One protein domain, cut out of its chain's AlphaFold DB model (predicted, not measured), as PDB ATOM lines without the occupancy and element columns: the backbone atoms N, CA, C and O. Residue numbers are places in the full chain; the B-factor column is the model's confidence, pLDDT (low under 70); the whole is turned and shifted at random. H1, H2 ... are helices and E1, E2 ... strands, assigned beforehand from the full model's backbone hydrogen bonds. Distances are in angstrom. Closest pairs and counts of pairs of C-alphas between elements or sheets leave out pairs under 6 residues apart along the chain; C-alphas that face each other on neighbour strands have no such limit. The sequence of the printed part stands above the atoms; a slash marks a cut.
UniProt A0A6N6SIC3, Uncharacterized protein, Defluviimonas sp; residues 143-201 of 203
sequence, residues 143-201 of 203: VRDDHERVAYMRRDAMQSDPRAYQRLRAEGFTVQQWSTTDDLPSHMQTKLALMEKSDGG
ATOM      1  N   VAL A 143      19.099  -0.993  -1.681       86.25
ATOM      2  CA  VAL A 143      20.546  -1.224  -1.715       86.25
ATOM      3  C   VAL A 143      20.796  -2.731  -1.689       86.25
ATOM      4  O   VAL A 143      20.339  -3.429  -0.788       86.25
ATOM      5  N   ARG A 144      21.497  -3.262  -2.694       88.38
ATOM      6  CA  ARG A 144      21.801  -4.700  -2.797       88.38
ATOM      7  C   ARG A 144      23.198  -4.993  -2.267       88.38
ATOM      8  O   ARG A 144      24.135  -4.288  -2.632       88.38
ATOM      9  N   ASP A 145      23.341  -6.021  -1.448       87.44
ATOM     10  CA  ASP A 145      24.613  -6.644  -1.100       87.44
ATOM     11  C   ASP A 145      24.742  -7.953  -1.884       87.44
ATOM     12  O   ASP A 145      24.099  -8.961  -1.575       87.44
ATOM     13  N   ASP A 146      25.552  -7.920  -2.940       85.25
ATOM     14  CA  ASP A 146      25.768  -9.071  -3.813       85.25
ATOM     15  C   ASP A 146      26.671 -10.134  -3.161       85.25
ATOM     16  O   ASP A 146      26.609 -11.302  -3.546       85.25
ATOM     17  N   HIS A 147      27.476  -9.759  -2.157       82.38
ATOM     18  CA  HIS A 147      28.370 -10.679  -1.455       82.38
ATOM     19  C   HIS A 147      27.603 -11.546  -0.455       82.38
ATOM     20  O   HIS A 147      27.776 -12.764  -0.438       82.38
ATOM     21  N   GLU A 148      26.721 -10.936   0.340       84.06
ATOM     22  CA  GLU A 148      25.912 -11.652   1.340       84.06
ATOM     23  C   GLU A 148      24.556 -12.132   0.790       84.06
ATOM     24  O   GLU A 148      23.806 -12.826   1.478       84.06
ATOM     25  N   ARG A 149      24.232 -11.784  -0.465       88.75
ATOM     26  CA  ARG A 149      22.910 -11.990  -1.084       88.75
ATOM     27  C   ARG A 149      21.782 -11.413  -0.226       88.75
ATOM     28  O   ARG A 149      20.711 -12.012  -0.094       88.75
ATOM     29  N   VAL A 150      22.000 -10.224   0.332       88.69
ATOM     30  CA  VAL A 150      21.004  -9.488   1.120       88.69
ATOM     31  C   VAL A 150      20.594  -8.235   0.362       88.69
ATOM     32  O   VAL A 150      21.428  -7.494  -0.141       88.69
ATOM     33  N   ALA A 151      19.296  -7.982   0.250       88.31
ATOM     34  CA  ALA A 151      18.775  -6.763  -0.351       88.31
ATOM     35  C   ALA A 151      18.087  -5.924   0.723       88.31
ATOM     36  O   ALA A 151      17.098  -6.353   1.313       88.31
ATOM     37  N   TYR A 152      18.595  -4.722   0.964       88.44
ATOM     38  CA  TYR A 152      18.044  -3.787   1.932       88.44
ATOM     39  C   TYR A 152      17.055  -2.864   1.233       88.44
ATOM     40  O   TYR A 152      17.436  -2.008   0.435       88.44
ATOM     41  N   MET A 153      15.772  -3.043   1.525       87.00
ATOM     42  CA  MET A 153      14.689  -2.249   0.955       87.00
ATOM     43  C   MET A 153      14.106  -1.325   2.019       87.00
ATOM     44  O   MET A 153      13.825  -1.754   3.139       87.00
ATOM     45  N   ARG A 154      13.916  -0.050   1.683       86.69
ATOM     46  CA  ARG A 154      13.360   0.922   2.620       86.69
ATOM     47  C   ARG A 154      11.910   0.562   2.930       86.69
ATOM     48  O   ARG A 154      11.171   0.090   2.063       86.69
ATOM     49  N   ARG A 155      11.500   0.745   4.181       84.25
ATOM     50  CA  ARG A 155      10.231   0.239   4.719       84.25
ATOM     51  C   ARG A 155       8.989   0.737   3.964       84.25
ATOM     52  O   ARG A 155       8.036  -0.018   3.795       84.25
ATOM     53  N   ASP A 156       8.994   1.984   3.503       82.94
ATOM     54  CA  ASP A 156       7.942   2.573   2.661       82.94
ATOM     55  C   ASP A 156       7.882   1.916   1.275       82.94
ATOM     56  O   ASP A 156       6.804   1.544   0.812       82.94
ATOM     57  N   ALA A 157       9.036   1.718   0.640       80.62
ATOM     58  CA  ALA A 157       9.155   1.087  -0.668       80.62
ATOM     59  C   ALA A 157       8.770  -0.396  -0.626       80.62
ATOM     60  O   ALA A 157       8.153  -0.910  -1.552       80.62
ATOM     61  N   MET A 158       9.082  -1.086   0.471       80.00
ATOM     62  CA  MET A 158       8.698  -2.481   0.674       80.00
ATOM     63  C   MET A 158       7.176  -2.650   0.780       80.00
ATOM     64  O   MET A 158       6.631  -3.650   0.313       80.00
ATOM     65  N   GLN A 159       6.484  -1.672   1.371       77.25
ATOM     66  CA  GLN A 159       5.025  -1.673   1.464       77.25
ATOM     67  C   GLN A 159       4.354  -1.221   0.156       77.25
ATOM     68  O   GLN A 159       3.257  -1.690  -0.151       77.25
ATOM     69  N   SER A 160       4.986  -0.329  -0.612       80.75
ATOM     70  CA  SER A 160       4.419   0.232  -1.844       80.75
ATOM     71  C   SER A 160       4.728  -0.576  -3.112       80.75
ATOM     72  O   SER A 160       3.893  -0.601  -4.015       80.75
ATOM     73  N   ASP A 161       5.863  -1.284  -3.180       79.50
ATOM     74  CA  ASP A 161       6.266  -2.100  -4.334       79.50
ATOM     75  C   ASP A 161       6.467  -3.589  -3.968       79.50
ATOM     76  O   ASP A 161       7.597  -4.086  -3.843       79.50
ATOM     77  N   PRO A 162       5.371  -4.367  -3.864       78.06
ATOM     78  CA  PRO A 162       5.450  -5.806  -3.611       78.06
ATOM     79  C   PRO A 162       6.111  -6.581  -4.762       78.06
ATOM     80  O   PRO A 162       6.577  -7.705  -4.559       78.06
ATOM     81  N   ARG A 163       6.189  -6.009  -5.975       83.62
ATOM     82  CA  ARG A 163       6.822  -6.663  -7.131       83.62
ATOM     83  C   ARG A 163       8.341  -6.609  -7.029       83.62
ATOM     84  O   ARG A 163       9.004  -7.577  -7.396       83.62
ATOM     85  N   ALA A 164       8.910  -5.511  -6.533       81.56
ATOM     86  CA  ALA A 164      10.338  -5.439  -6.222       81.56
ATOM     87  C   ALA A 164      10.737  -6.489  -5.174       81.56
ATOM     88  O   ALA A 164      11.686  -7.239  -5.407       81.56
ATOM     89  N   TYR A 165       9.960  -6.628  -4.095       84.38
ATOM     90  CA  TYR A 165      10.182  -7.663  -3.081       84.38
ATOM     91  C   TYR A 165      10.173  -9.082  -3.677       84.38
ATOM     92  O   TYR A 165      11.093  -9.871  -3.446       84.38
ATOM     93  N   GLN A 166       9.154  -9.409  -4.482       84.69
ATOM     94  CA  GLN A 166       9.031 -10.728  -5.111       84.69
ATOM     95  C   GLN A 166      10.182 -11.026  -6.083       84.69
ATOM     96  O   GLN A 166      10.706 -12.139  -6.071       84.69
ATOM     97  N   ARG A 167      10.612 -10.038  -6.881       86.56
ATOM     98  CA  ARG A 167      11.753 -10.186  -7.801       86.56
ATOM     99  C   ARG A 167      13.053 -10.469  -7.059       86.56
ATOM    100  O   ARG A 167      13.741 -11.418  -7.408       86.56
ATOM    101  N   LEU A 168      13.344  -9.726  -5.992       87.44
ATOM    102  CA  LEU A 168      14.548  -9.940  -5.181       87.44
ATOM    103  C   LEU A 168      14.583 -11.347  -4.572       87.44
ATOM    104  O   LEU A 168      15.619 -12.007  -4.582       87.44
ATOM    105  N   ARG A 169      13.434 -11.844  -4.106       84.81
ATOM    106  CA  ARG A 169      13.311 -13.213  -3.584       84.81
ATOM    107  C   ARG A 169      13.484 -14.263  -4.684       84.81
ATOM    108  O   ARG A 169      14.135 -15.274  -4.438       84.81
ATOM    109  N   ALA A 170      12.959 -14.017  -5.886       87.38
ATOM    110  CA  ALA A 170      13.151 -14.888  -7.049       87.38
ATOM    111  C   ALA A 170      14.613 -14.908  -7.540       87.38
ATOM    112  O   ALA A 170      15.114 -15.954  -7.937       87.38
ATOM    113  N   GLU A 171      15.320 -13.779  -7.441       85.00
ATOM    114  CA  GLU A 171      16.766 -13.646  -7.690       85.00
ATOM    115  C   GLU A 171      17.621 -14.282  -6.564       85.00
ATOM    116  O   GLU A 171      18.850 -14.350  -6.651       85.00
ATOM    117  N   GLY A 172      16.986 -14.794  -5.503       85.69
ATOM    118  CA  GLY A 172      17.638 -15.482  -4.389       85.69
ATOM    119  C   GLY A 172      18.307 -14.544  -3.384       85.69
ATOM    120  O   GLY A 172      19.285 -14.945  -2.754       85.69
ATOM    121  N   PHE A 173      17.818 -13.310  -3.251       88.88
ATOM    122  CA  PHE A 173      18.215 -12.389  -2.189       88.88
ATOM    123  C   PHE A 173      17.313 -12.529  -0.956       88.88
ATOM    124  O   PHE A 173      16.089 -12.699  -1.049       88.88
ATOM    125  N   THR A 174      17.913 -12.385   0.222       87.94
ATOM    126  CA  THR A 174      17.181 -12.181   1.475       87.94
ATOM    127  C   THR A 174      16.861 -10.701   1.615       87.94
ATOM    128  O   THR A 174      17.766  -9.882   1.694       87.94
ATOM    129  N   VAL A 175      15.578 -10.342   1.627       86.50
ATOM    130  CA  VAL A 175      15.175  -8.935   1.722       86.50
ATOM    131  C   VAL A 175      15.072  -8.518   3.187       86.50
ATOM    132  O   VAL A 175      14.287  -9.106   3.933       86.50
ATOM    133  N   GLN A 176      15.844  -7.510   3.582       87.69
ATOM    134  CA  GLN A 176      15.786  -6.865   4.892       87.69
ATOM    135  C   GLN A 176      15.191  -5.463   4.760       87.69
ATOM    136  O   GLN A 176      15.413  -4.775   3.764       87.69
ATOM    137  N   GLN A 177      14.412  -5.053   5.757       87.50
ATOM    138  CA  GLN A 177      13.815  -3.721   5.796       87.50
ATOM    139  C   GLN A 177      14.721  -2.743   6.546       87.50
ATOM    140  O   GLN A 177      15.311  -3.121   7.555       87.50
ATOM    141  N   TRP A 178      14.774  -1.490   6.100       87.69
ATOM    142  CA  TRP A 178      15.437  -0.395   6.819       87.69
ATOM    143  C   TRP A 178      14.567   0.870   6.813       87.69
ATOM    144  O   TRP A 178      13.718   1.039   5.931       87.69
ATOM    145  N   SER A 179      14.718   1.733   7.818       84.06
ATOM    146  CA  SER A 179      13.948   2.981   7.971       84.06
ATOM    147  C   SER A 179      14.854   4.214   7.970       84.06
ATOM    148  O   SER A 179      14.480   5.219   7.370       84.06
ATOM    149  N   THR A 180      16.038   4.128   8.580       84.00
ATOM    150  CA  THR A 180      17.073   5.176   8.582       84.00
ATOM    151  C   THR A 180      18.433   4.605   8.174       84.00
ATOM    152  O   THR A 180      18.636   3.391   8.178       84.00
ATOM    153  N   THR A 181      19.387   5.467   7.812       82.94
ATOM    154  CA  THR A 181      20.750   5.042   7.439       82.94
ATOM    155  C   THR A 181      21.431   4.223   8.541       82.94
ATOM    156  O   THR A 181      22.168   3.289   8.237       82.94
ATOM    157  N   ASP A 182      21.137   4.514   9.809       83.25
ATOM    158  CA  ASP A 182      21.708   3.806  10.962       83.25
ATOM    159  C   ASP A 182      21.261   2.337  11.059       83.25
ATOM    160  O   ASP A 182      21.962   1.526  11.661       83.25
ATOM    161  N   ASP A 183      20.141   1.968  10.423       82.00
ATOM    162  CA  ASP A 183      19.663   0.579  10.360       82.00
ATOM    163  C   ASP A 183      20.518  -0.298   9.421       82.00
ATOM    164  O   ASP A 183      20.416  -1.528   9.443       82.00
ATOM    165  N   LEU A 184      21.336   0.314   8.557       84.81
ATOM    166  CA  LEU A 184      22.179  -0.392   7.596       84.81
ATOM    167  C   LEU A 184      23.565  -0.697   8.186       84.81
ATOM    168  O   LEU A 184      24.136   0.146   8.880       84.81
ATOM    169  N   PRO A 185      24.180  -1.845   7.849       86.56
ATOM    170  CA  PRO A 185      25.587  -2.103   8.153       86.56
ATOM    171  C   PRO A 185      26.524  -1.026   7.577       86.56
ATOM    172  O   PRO A 185      26.246  -0.465   6.516       86.56
ATOM    173  N   SER A 186      27.673  -0.769   8.213       83.69
ATOM    174  CA  SER A 186      28.588   0.333   7.839       83.69
ATOM    175  C   SER A 186      29.018   0.331   6.364       83.69
ATOM    176  O   SER A 186      29.148   1.389   5.739       83.69
ATOM    177  N   HIS A 187      29.214  -0.849   5.767       82.50
ATOM    178  CA  HIS A 187      29.551  -0.966   4.344       82.50
ATOM    179  C   HIS A 187      28.379  -0.572   3.435       82.50
ATOM    180  O   HIS A 187      28.587   0.049   2.390       82.50
ATOM    181  N   MET A 188      27.147  -0.843   3.864       86.12
ATOM    182  CA  MET A 188      25.926  -0.474   3.151       86.12
ATOM    183  C   MET A 188      25.561   0.996   3.334       86.12
ATOM    184  O   MET A 188      25.082   1.601   2.383       86.12
ATOM    185  N   GLN A 189      25.872   1.603   4.482       85.88
ATOM    186  CA  GLN A 189      25.781   3.058   4.663       85.88
ATOM    187  C   GLN A 189      26.686   3.794   3.670       85.88
ATOM    188  O   GLN A 189      26.271   4.747   3.014       85.88
ATOM    189  N   THR A 190      27.919   3.303   3.505       85.25
ATOM    190  CA  THR A 190      28.875   3.859   2.540       85.25
ATOM    191  C   THR A 190      28.365   3.693   1.107       85.25
ATOM    192  O   THR A 190      28.413   4.638   0.319       85.25
ATOM    193  N   LYS A 191      27.822   2.514   0.768       84.56
ATOM    194  CA  LYS A 191      27.222   2.248  -0.547       84.56
ATOM    195  C   LYS A 191      26.004   3.134  -0.814       84.56
ATOM    196  O   LYS A 191      25.914   3.711  -1.891       84.56
ATOM    197  N   LEU A 192      25.119   3.296   0.168       85.75
ATOM    198  CA  LEU A 192      23.965   4.188   0.095       85.75
ATOM    199  C   LEU A 192      24.408   5.635  -0.144       85.75
ATOM    200  O   LEU A 192      23.928   6.270  -1.071       85.75
ATOM    201  N   ALA A 193      25.387   6.135   0.614       85.06
ATOM    202  CA  ALA A 193      25.921   7.482   0.423       85.06
ATOM    203  C   ALA A 193      26.548   7.689  -0.971       85.06
ATOM    204  O   ALA A 193      26.506   8.796  -1.507       85.06
ATOM    205  N   LEU A 194      27.135   6.646  -1.571       84.44
ATOM    206  CA  LEU A 194      27.622   6.688  -2.953       84.44
ATOM    207  C   LEU A 194      26.468   6.709  -3.967       84.44
ATOM    208  O   LEU A 194      26.543   7.469  -4.928       84.44
ATOM    209  N   MET A 195      25.407   5.931  -3.731       83.31
ATOM    210  CA  MET A 195      24.207   5.900  -4.576       83.31
ATOM    211  C   MET A 195      23.427   7.225  -4.524       83.31
ATOM    212  O   MET A 195      23.057   7.762  -5.563       83.31
ATOM    213  N   GLU A 196      23.281   7.834  -3.345       84.00
ATOM    214  CA  GLU A 196      22.675   9.167  -3.201       84.00
ATOM    215  C   GLU A 196      23.475  10.245  -3.947       84.00
ATOM    216  O   GLU A 196      22.907  11.142  -4.569       84.00
ATOM    217  N   LYS A 197      24.812  10.151  -3.927       79.56
ATOM    218  CA  LYS A 197      25.681  11.067  -4.678       79.56
ATOM    219  C   LYS A 197      25.557  10.879  -6.188       79.56
ATOM    220  O   LYS A 197      25.621  11.874  -6.907       79.56
ATOM    221  N   SER A 198      25.387   9.648  -6.677       73.75
ATOM    222  CA  SER A 198      25.180   9.398  -8.110       73.75
ATOM    223  C   SER A 198      23.794   9.837  -8.583       73.75
ATOM    224  O   SER A 198      23.681  10.424  -9.657       73.75
ATOM    225  N   ASP A 199      22.763   9.644  -7.761       63.34
ATOM    226  CA  ASP A 199      21.378  10.009  -8.089       63.34
ATOM    227  C   ASP A 199      21.106  11.521  -7.941       63.34
ATOM    228  O   ASP A 199      20.117  12.049  -8.457       63.34
ATOM    229  N   GLY A 200      21.995  12.252  -7.260       56.38
ATOM    230  CA  GLY A 200      22.015  13.716  -7.202       56.38
ATOM    231  C   GLY A 200      22.738  14.403  -8.372       56.38
ATOM    232  O   GLY A 200      22.768  15.630  -8.417       56.38
ATOM    233  N   GLY A 201      23.331  13.639  -9.300       43.66
ATOM    234  CA  GLY A 201      24.223  14.135 -10.357       43.66
ATOM    235  C   GLY A 201      23.597  14.411 -11.730       43.66
ATOM    236  O   GLY A 201      24.336  14.719 -12.661       43.66
TER     237      GLY A 201
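Overview. This is residues 143 to 201 of the 203 residues of an uncharacterized protein of Defluviimonas sp (UniProt A0A6N6SIC3). A small three-stranded sheet is a thin wall through the domain, with the helices H1 and H2 packed over one of its faces and the longer helix H3 alongside its edge strand E1, so placed that the sheet lies between H3 and H2. The end of H3 and the residues after it, 196 to 201, stick out. The printed part has 59 residues with three named helices and three named strands, in the order E1, E2, H1, H2, E3, H3. The sheet runs E1, E2, E3 and is mixed, and the class is mixed, helices and strands. The whole is compact, with a radius of gyration of the C-alphas of 11.5 A, and its rounded outline spans 29 by 25 by 22 A.

Along the chain. Start with the sheet: find C-alpha 143 at (20.546, -1.224, -1.715), where E1, residues 143 to 145, begins. E2 is residues 150 to 154, 13.0 A long, and E3 is residues 174 to 178, 13.1 A. Between them look for H1, residues 155 to 160, and H2, residues 162 to 170, 12.4 A. H3, residues 186 to 199, runs 20.0 A from C-alpha 186 at (28.588, 0.333, 7.839) to C-alpha 199 at (21.378, 10.009, -8.089).

Arrangement. Look first at the hairpin of E1 and E2, antiparallel at 167 degrees, where N 145 and O 150 are 2.7 A apart, within hydrogen-bond range. E2 and E3 are parallel at 32 degrees, and N 151 and O 174 are within range at 2.8 A. E2, H1, H2 and E3 form a strand-helix-strand unit, two parallel neighbour strands with helices between, and its crossover is right-handed. H2 is on the sheet at a height of 9.7 A, over E2 and E3, and runs along the strands, at 1 degrees to E2 on the local plane; its closest C-alphas to E3 are Leu 168 and Val 175, 7.0 A. H1 is on the same face and stands up from the sheet, its line rising 58 degrees out of the local plane. H1 and H2 are close but not clearly touching, the C-alphas of Met 158 and Tyr 165 being 6.6 A apart, and about perpendicular at 73 degrees. H3 only grazes the sheet with residues 187 to 195; its closest C-alpha to E1 is that of Leu 192, 6.7 A from that of Val 143. H3 is apart from H1 and H2. In H1, H2 and H3 every O i to N i+4 pair is within hydrogen-bond range.

Size, cuts and confidence. The two C-alphas farthest apart, those of Ala 170 and Gly 201, are 31.2 A apart. The printed part has no cut. No link is long: that from E3 to H3 is short and the other four are tight. Mean pLDDT of the printed part is 83.0, and residues 199 to 201 are under 70.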